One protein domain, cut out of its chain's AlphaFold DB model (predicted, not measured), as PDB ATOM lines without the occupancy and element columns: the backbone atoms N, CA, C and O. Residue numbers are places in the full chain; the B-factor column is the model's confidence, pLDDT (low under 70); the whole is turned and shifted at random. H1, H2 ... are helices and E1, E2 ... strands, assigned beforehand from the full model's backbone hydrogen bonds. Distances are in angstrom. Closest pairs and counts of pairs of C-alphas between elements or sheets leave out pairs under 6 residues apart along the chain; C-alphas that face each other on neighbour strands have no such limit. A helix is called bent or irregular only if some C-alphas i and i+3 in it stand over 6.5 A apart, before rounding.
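Overview. This is residues 3 to 74 of the 79 residues of an uncharacterized protein of Actinophytocola sp (UniProt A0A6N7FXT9). A small three-strand sheet, E1, E2 and E3, has one helix, H1, running along one of its faces, and a second helix, H2, sticks out far from this body as an arm at the end of a long link. The other face of the sheet bears no named helix. The printed part has 72 residues, with three strands followed by two helices in the order E1 E2 E3 H1 H2; the sheet's order is E1, E2, E3, antiparallel throughout, and the class is mixed, helices and strands. The whole is loose, with a radius of gyration of the C-alphas of 16.0 A, and elongated, spanning 52 by 27 by 20 A, where the arm makes much of the length.

Arrangement. Start with E1, residues 3 to 8, E2, residues 11 to 17, and E3, residues 23 to 29: they form a meander, each strand the antiparallel neighbour of the one before. E1 and E2 are a hairpin at 148 degrees, and there you find N 5 and O 13 2.9 A apart, within hydrogen-bond range. E2 and E3 are a hairpin at 155 degrees, with N 14 and O 26 within hydrogen-bond range at 2.8 A. The sheet is only just strongly twisted, its C-alphas lying up to 4.1 A off the best plane. Next comes H1, residues 32 to 48, on one face of the sheet at a height over the sheet of 9.4 A, which gives two layers, a helix on one face of a sheet. It runs along the strands, at 18 degrees to E2 on the local plane, over E2 and only just over E1, on which 3 of its C-alphas fall. Look at Val 14 and Ala 35, the closest C-alphas of E2 and H1, 6.0 A apart. H2, residues 61 to 74, is not on the sheet and is apart from H1. Every O i to N i+4 pair is within hydrogen-bond range in H1, and 8 of 10 are in H2.

Along the chain. Find C-alpha 3 at (6.292, -26.421, -9.555), where E1 begins its 15.9 A. E2 then covers 20.7 A and E3 18.0 A. From C-alpha 32 at (-0.664, -32.504, -3.866), H1 runs 24.4 A. H2 runs 20.2 A to C-alpha 74 at (46.707, -36.914, 9.342), and is only just irregular: C-alphas 67 and 70 are 6.6 A apart.

Size, cuts and confidence. The two C-alphas farthest apart, those of Lys 9 and Ala 74, are 53.7 A apart. Residues 44 to 49, of which 44 to 48 belong to H1, and residues 57 to 74, of which 61 to 74 belong to H2, stand free; the body without them spans 32 by 18 by 15 A. The link from H1 to H2 is long, with 12 residues, and the other links are tight. The printed part has no cut. The model's pLDDT is under 70 at residues 55 to 58 and 72 to 74.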
ATOM      1  N   TRP A   3       7.689 -26.134  -9.263       96.94
ATOM      2  CA  TRP A   3       6.292 -26.421  -9.555       96.94
ATOM      3  C   TRP A   3       5.984 -27.894  -9.345       96.94
ATOM      4  O   TRP A   3       6.856 -28.761  -9.416       96.94
ATOM      5  N   VAL A   4       4.714 -28.165  -9.087       98.06
ATOM      6  CA  VAL A   4       4.217 -29.497  -8.769       98.06
ATOM      7  C   VAL A   4       3.581 -30.119 -10.004       98.06
ATOM      8  O   VAL A   4       2.811 -29.476 -10.715       98.06
ATOM      9  N   GLU A   5       3.894 -31.385 -10.252       98.19
ATOM     10  CA  GLU A   5       3.350 -32.162 -11.359       98.19
ATOM     11  C   GLU A   5       2.820 -33.506 -10.846       98.19
ATOM     12  O   GLU A   5       3.491 -34.219 -10.092       98.19
ATOM     13  N   GLN A   6       1.603 -33.864 -11.257       98.06
ATOM     14  CA  GLN A   6       1.024 -35.167 -10.954       98.06
ATOM     15  C   GLN A   6       1.571 -36.221 -11.927       98.06
ATOM     16  O   GLN A   6       1.498 -36.047 -13.139       98.06
ATOM     17  N   ILE A   7       2.078 -37.332 -11.392       97.62
ATOM     18  CA  ILE A   7       2.689 -38.433 -12.165       97.62
ATOM     19  C   ILE A   7       1.925 -39.757 -12.038       97.62
ATOM     20  O   ILE A   7       2.287 -40.758 -12.645       97.62
ATOM     21  N   GLY A   8       0.857 -39.780 -11.243       95.88
ATOM     22  CA  GLY A   8      -0.034 -40.925 -11.112       95.88
ATOM     23  C   GLY A   8      -1.237 -40.610 -10.228       95.88
ATOM     24  O   GLY A   8      -1.358 -39.518  -9.671       95.88
ATOM     25  N   LYS A   9      -2.128 -41.592 -10.048       94.81
ATOM     26  CA  LYS A   9      -3.408 -41.408  -9.334       94.81
ATOM     27  C   LYS A   9      -3.249 -40.793  -7.935       94.81
ATOM     28  O   LYS A   9      -4.088 -40.006  -7.512       94.81
ATOM     29  N   ARG A  10      -2.174 -41.145  -7.223       95.50
ATOM     30  CA  ARG A  10      -1.783 -40.593  -5.910       95.50
ATOM     31  C   ARG A  10      -0.268 -40.394  -5.823       95.50
ATOM     32  O   ARG A  10       0.338 -40.662  -4.794       95.50
ATOM     33  N   ALA A  11       0.347 -40.015  -6.939       97.81
ATOM     34  CA  ALA A  11       1.791 -39.857  -7.041       97.81
ATOM     35  C   ALA A  11       2.114 -38.507  -7.674       97.81
ATOM     36  O   ALA A  11       1.524 -38.124  -8.686       97.81
ATOM     37  N   TRP A  12       3.030 -37.794  -7.036       98.44
ATOM     38  CA  TRP A  12       3.333 -36.397  -7.304       98.44
ATOM     39  C   TRP A  12       4.849 -36.198  -7.310       98.44
ATOM     40  O   TRP A  12       5.584 -36.906  -6.608       98.44
ATOM     41  N   ARG A  13       5.310 -35.233  -8.104       97.75
ATOM     42  CA  ARG A  13       6.702 -34.781  -8.119       97.75
ATOM     43  C   ARG A  13       6.793 -33.262  -8.072       97.75
ATOM     44  O   ARG A  13       5.921 -32.566  -8.586       97.75
ATOM     45  N   VAL A  14       7.888 -32.768  -7.517       97.31
ATOM     46  CA  VAL A  14       8.299 -31.365  -7.556       97.31
ATOM     47  C   VAL A  14       9.374 -31.220  -8.623       97.31
ATOM     48  O   VAL A  14      10.352 -31.962  -8.625       97.31
ATOM     49  N   ARG A  15       9.203 -30.283  -9.551       96.00
ATOM     50  CA  ARG A  15      10.203 -29.904 -10.555       96.00
ATOM     51  C   ARG A  15      10.755 -28.531 -10.221       96.00
ATOM     52  O   ARG A  15      10.010 -27.673  -9.765       96.00
ATOM     53  N   TYR A  16      12.040 -28.309 -10.464       93.69
ATOM     54  CA  TYR A  16      12.684 -27.027 -10.188       93.69
ATOM     55  C   TYR A  16      13.862 -26.782 -11.127       93.69
ATOM     56  O   TYR A  16      14.396 -27.704 -11.745       93.69
ATOM     57  N   ARG A  17      14.255 -25.511 -11.258       91.00
ATOM     58  CA  ARG A  17      15.407 -25.094 -12.063       91.00
ATOM     59  C   ARG A  17      16.655 -24.996 -11.197       91.00
ATOM     60  O   ARG A  17      16.634 -24.329 -10.158       91.00
ATOM     61  N   ASN A  18      17.728 -25.641 -11.622       84.81
ATOM     62  CA  ASN A  18      19.043 -25.463 -11.029       84.81
ATOM     63  C   ASN A  18      19.707 -24.173 -11.556       84.81
ATOM     64  O   ASN A  18      19.228 -23.571 -12.521       84.81
ATOM     65  N   GLY A  19      20.770 -23.712 -10.892       82.75
ATOM     66  CA  GLY A  19      21.505 -22.499 -11.271       82.75
ATOM     67  C   GLY A  19      22.143 -22.567 -12.664       82.75
ATOM     68  O   GLY A  19      22.303 -21.539 -13.310       82.75
ATOM     69  N   ASP A  20      22.425 -23.774 -13.155       84.69
ATOM     70  CA  ASP A  20      22.922 -24.056 -14.510       84.69
ATOM     71  C   ASP A  20      21.817 -24.050 -15.596       84.69
ATOM     72  O   ASP A  20      22.088 -24.299 -16.768       84.69
ATOM     73  N   GLY A  21      20.559 -23.774 -15.224       85.12
ATOM     74  CA  GLY A  21      19.398 -23.774 -16.122       85.12
ATOM     75  C   GLY A  21      18.732 -25.144 -16.318       85.12
ATOM     76  O   GLY A  21      17.614 -25.219 -16.857       85.12
ATOM     77  N   THR A  22      19.348 -26.221 -15.827       89.38
ATOM     78  CA  THR A  22      18.820 -27.587 -15.904       89.38
ATOM     79  C   THR A  22      17.539 -27.726 -15.080       89.38
ATOM     80  O   THR A  22      17.352 -27.068 -14.055       89.38
ATOM     81  N   THR A  23      16.606 -28.569 -15.536       92.56
ATOM     82  CA  THR A  23      15.404 -28.899 -14.752       92.56
ATOM     83  C   THR A  23      15.582 -30.225 -14.040       92.56
ATOM     84  O   THR A  23      15.664 -31.267 -14.688       92.56
ATOM     85  N   LEU A  24      15.549 -30.177 -12.716       92.19
ATOM     86  CA  LEU A  24      15.609 -31.342 -11.847       92.19
ATOM     87  C   LEU A  24      14.214 -31.684 -11.324       92.19
ATOM     88  O   LEU A  24      13.273 -30.886 -11.417       92.19
ATOM     89  N   SER A  25      14.061 -32.902 -10.808       93.62
ATOM     90  CA  SER A  25      12.789 -33.365 -10.262       93.62
ATOM     91  C   SER A  25      12.964 -34.264  -9.053       93.62
ATOM     92  O   SER A  25      13.826 -35.137  -9.058       93.62
ATOM     93  N   LEU A  26      12.080 -34.098  -8.073       93.69
ATOM     94  CA  LEU A  26      11.969 -34.928  -6.880       93.69
ATOM     95  C   LEU A  26      10.591 -35.576  -6.851       93.69
ATOM     96  O   LEU A  26       9.576 -34.886  -6.863       93.69
ATOM     97  N   SER A  27      10.562 -36.902  -6.833       94.50
ATOM     98  CA  SER A  27       9.340 -37.710  -6.790       94.50
ATOM     99  C   SER A  27       9.157 -38.326  -5.401       94.50
ATOM    100  O   SER A  27      10.067 -38.290  -4.579       94.50
ATOM    101  N   GLY A  28       7.997 -38.937  -5.148       94.81
ATOM    102  CA  GLY A  28       7.731 -39.686  -3.906       94.81
ATOM    103  C   GLY A  28       6.622 -39.095  -3.036       94.81
ATOM    104  O   GLY A  28       6.258 -39.673  -2.013       94.81
ATOM    105  N   PHE A  29       6.027 -37.984  -3.462       97.12
ATOM    106  CA  PHE A  29       4.929 -37.344  -2.750       97.12
ATOM    107  C   PHE A  29       3.608 -38.086  -3.013       97.12
ATOM    108  O   PHE A  29       3.244 -38.357  -4.161       97.12
ATOM    109  N   ARG A  30       2.876 -38.422  -1.941       97.00
ATOM    110  CA  ARG A  30       1.588 -39.145  -2.023       97.00
ATOM    111  C   ARG A  30       0.373 -38.228  -2.202       97.00
ATOM    112  O   ARG A  30      -0.722 -38.710  -2.490       97.00
ATOM    113  N   SER A  31       0.546 -36.921  -2.017       98.00
ATOM    114  CA  SER A  31      -0.509 -35.916  -2.150       98.00
ATOM    115  C   SER A  31       0.017 -34.644  -2.809       98.00
ATOM    116  O   SER A  31       1.220 -34.380  -2.798       98.00
ATOM    117  N   ARG A  32      -0.920 -33.853  -3.349       97.75
ATOM    118  CA  ARG A  32      -0.664 -32.504  -3.866       97.75
ATOM    119  C   ARG A  32       0.001 -31.623  -2.840       97.75
ATOM    120  O   ARG A  32       1.081 -31.107  -3.080       97.75
ATOM    121  N   THR A  33      -0.665 -31.522  -1.700       98.38
ATOM    122  CA  THR A  33      -0.301 -30.635  -0.607       98.38
ATOM    123  C   THR A  33       1.114 -30.927  -0.133       98.38
ATOM    124  O   THR A  33       1.918 -30.016  -0.087       98.38
ATOM    125  N   ALA A  34       1.486 -32.202   0.046       98.19
ATOM    126  CA  ALA A  34       2.850 -32.552   0.446       98.19
ATOM    127  C   ALA A  34       3.917 -32.111  -0.575       98.19
ATOM    128  O   ALA A  34       5.022 -31.744  -0.187       98.19
ATOM    129  N   ALA A  35       3.607 -32.156  -1.875       98.19
ATOM    130  CA  ALA A  35       4.515 -31.669  -2.911       98.19
ATOM    131  C   ALA A  35       4.568 -30.130  -2.957       98.19
ATOM    132  O   ALA A  35       5.631 -29.564  -3.202       98.19
ATOM    133  N   GLU A  36       3.441 -29.454  -2.730       98.25
ATOM    134  CA  GLU A  36       3.351 -27.987  -2.699       98.25
ATOM    135  C   GLU A  36       4.060 -27.398  -1.475       98.25
ATOM    136  O   GLU A  36       4.856 -26.473  -1.636       98.25
ATOM    137  N   ASP A  37       3.849 -27.979  -0.294       98.12
ATOM    138  CA  ASP A  37       4.526 -27.602   0.950       98.12
ATOM    139  C   ASP A  37       6.044 -27.723   0.775       98.12
ATOM    140  O   ASP A  37       6.780 -26.756   0.976       98.12
ATOM    141  N   PHE A  38       6.512 -28.862   0.254       96.12
ATOM    142  CA  PHE A  38       7.930 -29.063  -0.032       96.12
ATOM    143  C   PHE A  38       8.481 -28.057  -1.055       96.12
ATOM    144  O   PHE A  38       9.599 -27.567  -0.903       96.12
ATOM    145  N   ALA A  39       7.725 -27.733  -2.109       96.81
ATOM    146  CA  ALA A  39       8.143 -26.728  -3.086       96.81
ATOM    147  C   ALA A  39       8.264 -25.326  -2.455       96.81
ATOM    148  O   ALA A  39       9.174 -24.573  -2.802       96.81
ATOM    149  N   SER A  40       7.378 -24.983  -1.515       97.00
ATOM    150  CA  SER A  40       7.424 -23.726  -0.760       97.00
ATOM    151  C   SER A  40       8.630 -23.658   0.184       97.00
ATOM    152  O   SER A  40       9.336 -22.641   0.220       97.00
ATOM    153  N   ASP A  41       8.906 -24.748   0.901       95.62
ATOM    154  CA  ASP A  41      10.064 -24.870   1.789       95.62
ATOM    155  C   ASP A  41      11.370 -24.773   0.995       95.62
ATOM    156  O   ASP A  41      12.222 -23.942   1.307       95.62
ATOM    157  N   MET A  42      11.474 -25.509  -0.118       94.56
ATOM    158  CA  MET A  42      12.601 -25.423  -1.050       94.56
ATOM    159  C   MET A  42      12.858 -23.980  -1.495       94.56
ATOM    160  O   MET A  42      13.991 -23.506  -1.451       94.56
ATOM    161  N   GLU A  43      11.833 -23.253  -1.944       94.31
ATOM    162  CA  GLU A  43      12.002 -21.860  -2.378       94.31
ATOM    163  C   GLU A  43      12.389 -20.935  -1.211       94.31
ATOM    164  O   GLU A  43      13.130 -19.968  -1.402       94.31
ATOM    165  N   THR A  44      11.949 -21.237   0.011       96.06
ATOM    166  CA  THR A  44      12.383 -20.527   1.223       96.06
ATOM    167  C   THR A  44      13.862 -20.757   1.512       96.06
ATOM    168  O   THR A  44      14.593 -19.787   1.721       96.06
ATOM    169  N   ASP A  45      14.329 -21.998   1.448       93.81
ATOM    170  CA  ASP A  45      15.733 -22.343   1.664       93.81
ATOM    171  C   ASP A  45      16.637 -21.772   0.572       93.81
ATOM    172  O   ASP A  45      17.733 -21.281   0.857       93.81
ATOM    173  N   ARG A  46      16.158 -21.741  -0.677       91.50
ATOM    174  CA  ARG A  46      16.864 -21.087  -1.788       91.50
ATOM    175  C   ARG A  46      17.019 -19.592  -1.549       91.50
ATOM    176  O   ARG A  46      18.109 -19.068  -1.754       91.50
ATOM    177  N   ARG A  47      15.970 -18.909  -1.073       93.75
ATOM    178  CA  ARG A  47      16.048 -17.483  -0.696       93.75
ATOM    179  C   ARG A  47      17.016 -17.238   0.459       93.75
ATOM    180  O   ARG A  47      17.679 -16.209   0.483       93.75
ATOM    181  N   ARG A  48      17.094 -18.172   1.407       95.88
ATOM    182  CA  ARG A  48      18.031 -18.120   2.539       95.88
ATOM    183  C   ARG A  48      19.468 -18.492   2.158       95.88
ATOM    184  O   ARG A  48      20.362 -18.284   2.968       95.88
ATOM    185  N   GLY A  49      19.694 -19.043   0.963       91.81
ATOM    186  CA  GLY A  49      21.007 -19.532   0.535       91.81
ATOM    187  C   GLY A  49      21.459 -20.810   1.251       91.81
ATOM    188  O   GLY A  49      22.647 -21.109   1.253       91.81
ATOM    189  N   VAL A  50      20.532 -21.556   1.862       90.94
ATOM    190  CA  VAL A  50      20.820 -22.799   2.612       90.94
ATOM    191  C   VAL A  50      20.325 -24.054   1.894       90.94
ATOM    192  O   VAL A  50      20.467 -25.159   2.407       90.94
ATOM    193  N   TRP A  51      19.733 -23.892   0.709       88.25
ATOM    194  CA  TRP A  51      19.243 -25.012  -0.082       88.25
ATOM    195  C   TRP A  51      20.391 -25.921  -0.529       88.25
ATOM    196  O   TRP A  51      21.260 -25.512  -1.302       88.25
ATOM    197  N   LEU A  52      20.341 -27.173  -0.082       84.62
ATOM    198  CA  LEU A  52      21.184 -28.255  -0.572       84.62
ATOM    199  C   LEU A  52      20.371 -29.071  -1.571       84.62
ATOM    200  O   LEU A  52      19.329 -29.610  -1.214       84.62
ATOM    201  N   ASP A  53      20.841 -29.160  -2.814       80.25
ATOM    202  CA  ASP A  53      20.192 -29.971  -3.842       80.25
ATOM    203  C   ASP A  53      20.253 -31.461  -3.454       80.25
ATOM    204  O   ASP A  53      21.332 -32.049  -3.501       80.25
ATOM    205  N   PRO A  54      19.126 -32.113  -3.121       74.12
ATOM    206  CA  PRO A  54      19.128 -33.507  -2.688       74.12
ATOM    207  C   PRO A  54      19.450 -34.494  -3.820       74.12
ATOM    208  O   PRO A  54      19.829 -35.626  -3.538       74.12
ATOM    209  N   SER A  55      19.325 -34.095  -5.092       69.38
ATOM    210  CA  SER A  55      19.752 -34.920  -6.228       69.38
ATOM    211  C   SER A  55      21.267 -34.884  -6.446       69.38
ATOM    212  O   SER A  55      21.836 -35.882  -6.882       69.38
ATOM    213  N   GLY A  56      21.921 -33.775  -6.082       65.81
ATOM    214  CA  GLY A  56      23.381 -33.630  -6.098       65.81
ATOM    215  C   GLY A  56      24.070 -33.978  -4.772       65.81
ATOM    216  O   GLY A  56      25.263 -34.266  -4.761       65.81
ATOM    217  N   ALA A  57      23.338 -33.972  -3.655       64.38
ATOM    218  CA  ALA A  57      23.868 -34.211  -2.308       64.38
ATOM    219  C   ALA A  57      23.845 -35.689  -1.876       64.38
ATOM    220  O   ALA A  57      24.241 -36.008  -0.753       64.38
ATOM    221  N   ALA A  58      23.393 -36.601  -2.739       65.62
ATOM    222  CA  ALA A  58      23.385 -38.031  -2.455       65.62
ATOM    223  C   ALA A  58      24.797 -38.631  -2.599       65.62
ATOM    224  O   ALA A  58      25.117 -39.260  -3.604       65.62
ATOM    225  N   MET A  59      25.647 -38.437  -1.589       75.75
ATOM    226  CA  MET A  59      26.909 -39.169  -1.447       75.75
ATOM    227  C   MET A  59      26.691 -40.373  -0.516       75.75
ATOM    228  O   MET A  59      26.217 -40.183   0.608       75.75
ATOM    229  N   PRO A  60      27.019 -41.610  -0.932       82.81
ATOM    230  CA  PRO A  60      27.025 -42.757  -0.035       82.81
ATOM    231  C   PRO A  60      27.916 -42.498   1.184       82.81
ATOM    232  O   PRO A  60      29.032 -42.001   1.047       82.81
ATOM    233  N   VAL A  61      27.461 -42.899   2.374       80.06
ATOM    234  CA  VAL A  61      28.235 -42.726   3.619       80.06
ATOM    235  C   VAL A  61      29.611 -43.393   3.525       80.06
ATOM    236  O   VAL A  61      30.578 -42.841   4.030       80.06
ATOM    237  N   ALA A  62      29.712 -44.540   2.842       85.31
ATOM    238  CA  ALA A  62      30.988 -45.216   2.603       85.31
ATOM    239  C   ALA A  62      31.953 -44.354   1.769       85.31
ATOM    240  O   ALA A  62      33.101 -44.176   2.154       85.31
ATOM    241  N   GLU A  63      31.465 -43.744   0.685       86.38
ATOM    242  CA  GLU A  63      32.273 -42.860  -0.164       86.38
ATOM    243  C   GLU A  63      32.707 -41.594   0.589       86.38
ATOM    244  O   GLU A  63      33.846 -41.145   0.470       86.38
ATOM    245  N   TRP A  64      31.813 -41.027   1.401       86.38
ATOM    246  CA  TRP A  64      32.151 -39.915   2.284       86.38
ATOM    247  C   TRP A  64      33.224 -40.310   3.313       86.38
ATOM    248  O   TRP A  64      34.191 -39.571   3.509       86.38
ATOM    249  N   ALA A  65      33.083 -41.485   3.936       85.88
ATOM    250  CA  ALA A  65      34.011 -41.992   4.942       85.88
ATOM    251  C   ALA A  65      35.408 -42.246   4.358       85.88
ATOM    252  O   ALA A  65      36.391 -41.808   4.953       85.88
ATOM    253  N   ASP A  66      35.502 -42.856   3.173       87.69
ATOM    254  CA  ASP A  66      36.777 -43.098   2.485       87.69
ATOM    255  C   ASP A  66      37.531 -41.796   2.178       87.69
ATOM    256  O   ASP A  66      38.760 -41.755   2.246       87.69
ATOM    257  N   ARG A  67      36.814 -40.702   1.881       86.50
ATOM    258  CA  ARG A  67      37.433 -39.382   1.674       86.50
ATOM    259  C   ARG A  67      37.857 -38.713   2.980       86.50
ATOM    260  O   ARG A  67      38.866 -38.015   2.996       86.50
ATOM    261  N   TRP A  68      37.084 -38.875   4.053       85.38
ATOM    262  CA  TRP A  68      37.272 -38.120   5.296       85.38
ATOM    263  C   TRP A  68      38.231 -38.786   6.295       85.38
ATOM    264  O   TRP A  68      39.073 -38.106   6.889       85.38
ATOM    265  N   VAL A  69      38.149 -40.111   6.470       85.56
ATOM    266  CA  VAL A  69      38.956 -40.865   7.451       85.56
ATOM    267  C   VAL A  69      40.465 -40.620   7.278       85.56
ATOM    268  O   VAL A  69      41.123 -40.326   8.281       85.56
ATOM    269  N   PRO A  70      41.042 -40.628   6.058       84.25
ATOM    270  CA  PRO A  70      42.467 -40.349   5.872       84.25
ATOM    271  C   PRO A  70      42.893 -38.949   6.339       84.25
ATOM    272  O   PRO A  70      43.984 -38.790   6.884       84.25
ATOM    273  N   THR A  71      42.037 -37.931   6.179       77.69
ATOM    274  CA  THR A  71      42.322 -36.559   6.638       77.69
ATOM    275  C   THR A  71      42.286 -36.455   8.162       77.69
ATOM    276  O   THR A  71      43.105 -35.748   8.749       77.69
ATOM    277  N   SER A  72      41.381 -37.190   8.817       66.81
ATOM    278  CA  SER A  72      41.301 -37.231  10.283       66.81
ATOM    279  C   SER A  72      42.538 -37.884  10.917       66.81
ATOM    280  O   SER A  72      43.056 -37.383  11.913       66.81
ATOM    281  N   SER A  73      43.089 -38.926  10.287       59.53
ATOM    282  CA  SER A  73      44.317 -39.593  10.739       59.53
ATOM    283  C   SER A  73      45.567 -38.722  10.571       59.53
ATOM    284  O   SER A  73      46.485 -38.806  11.382       59.53
ATOM    285  N   ALA A  74      45.601 -37.851   9.556       55.66
ATOM    286  CA  ALA A  74      46.707 -36.914   9.342       55.66
ATOM    287  C   ALA A  74      46.748 -35.778  10.387       55.66
ATOM    288  O   ALA A  74      47.824 -35.263  10.685       55.66
TER     289      ALA A  74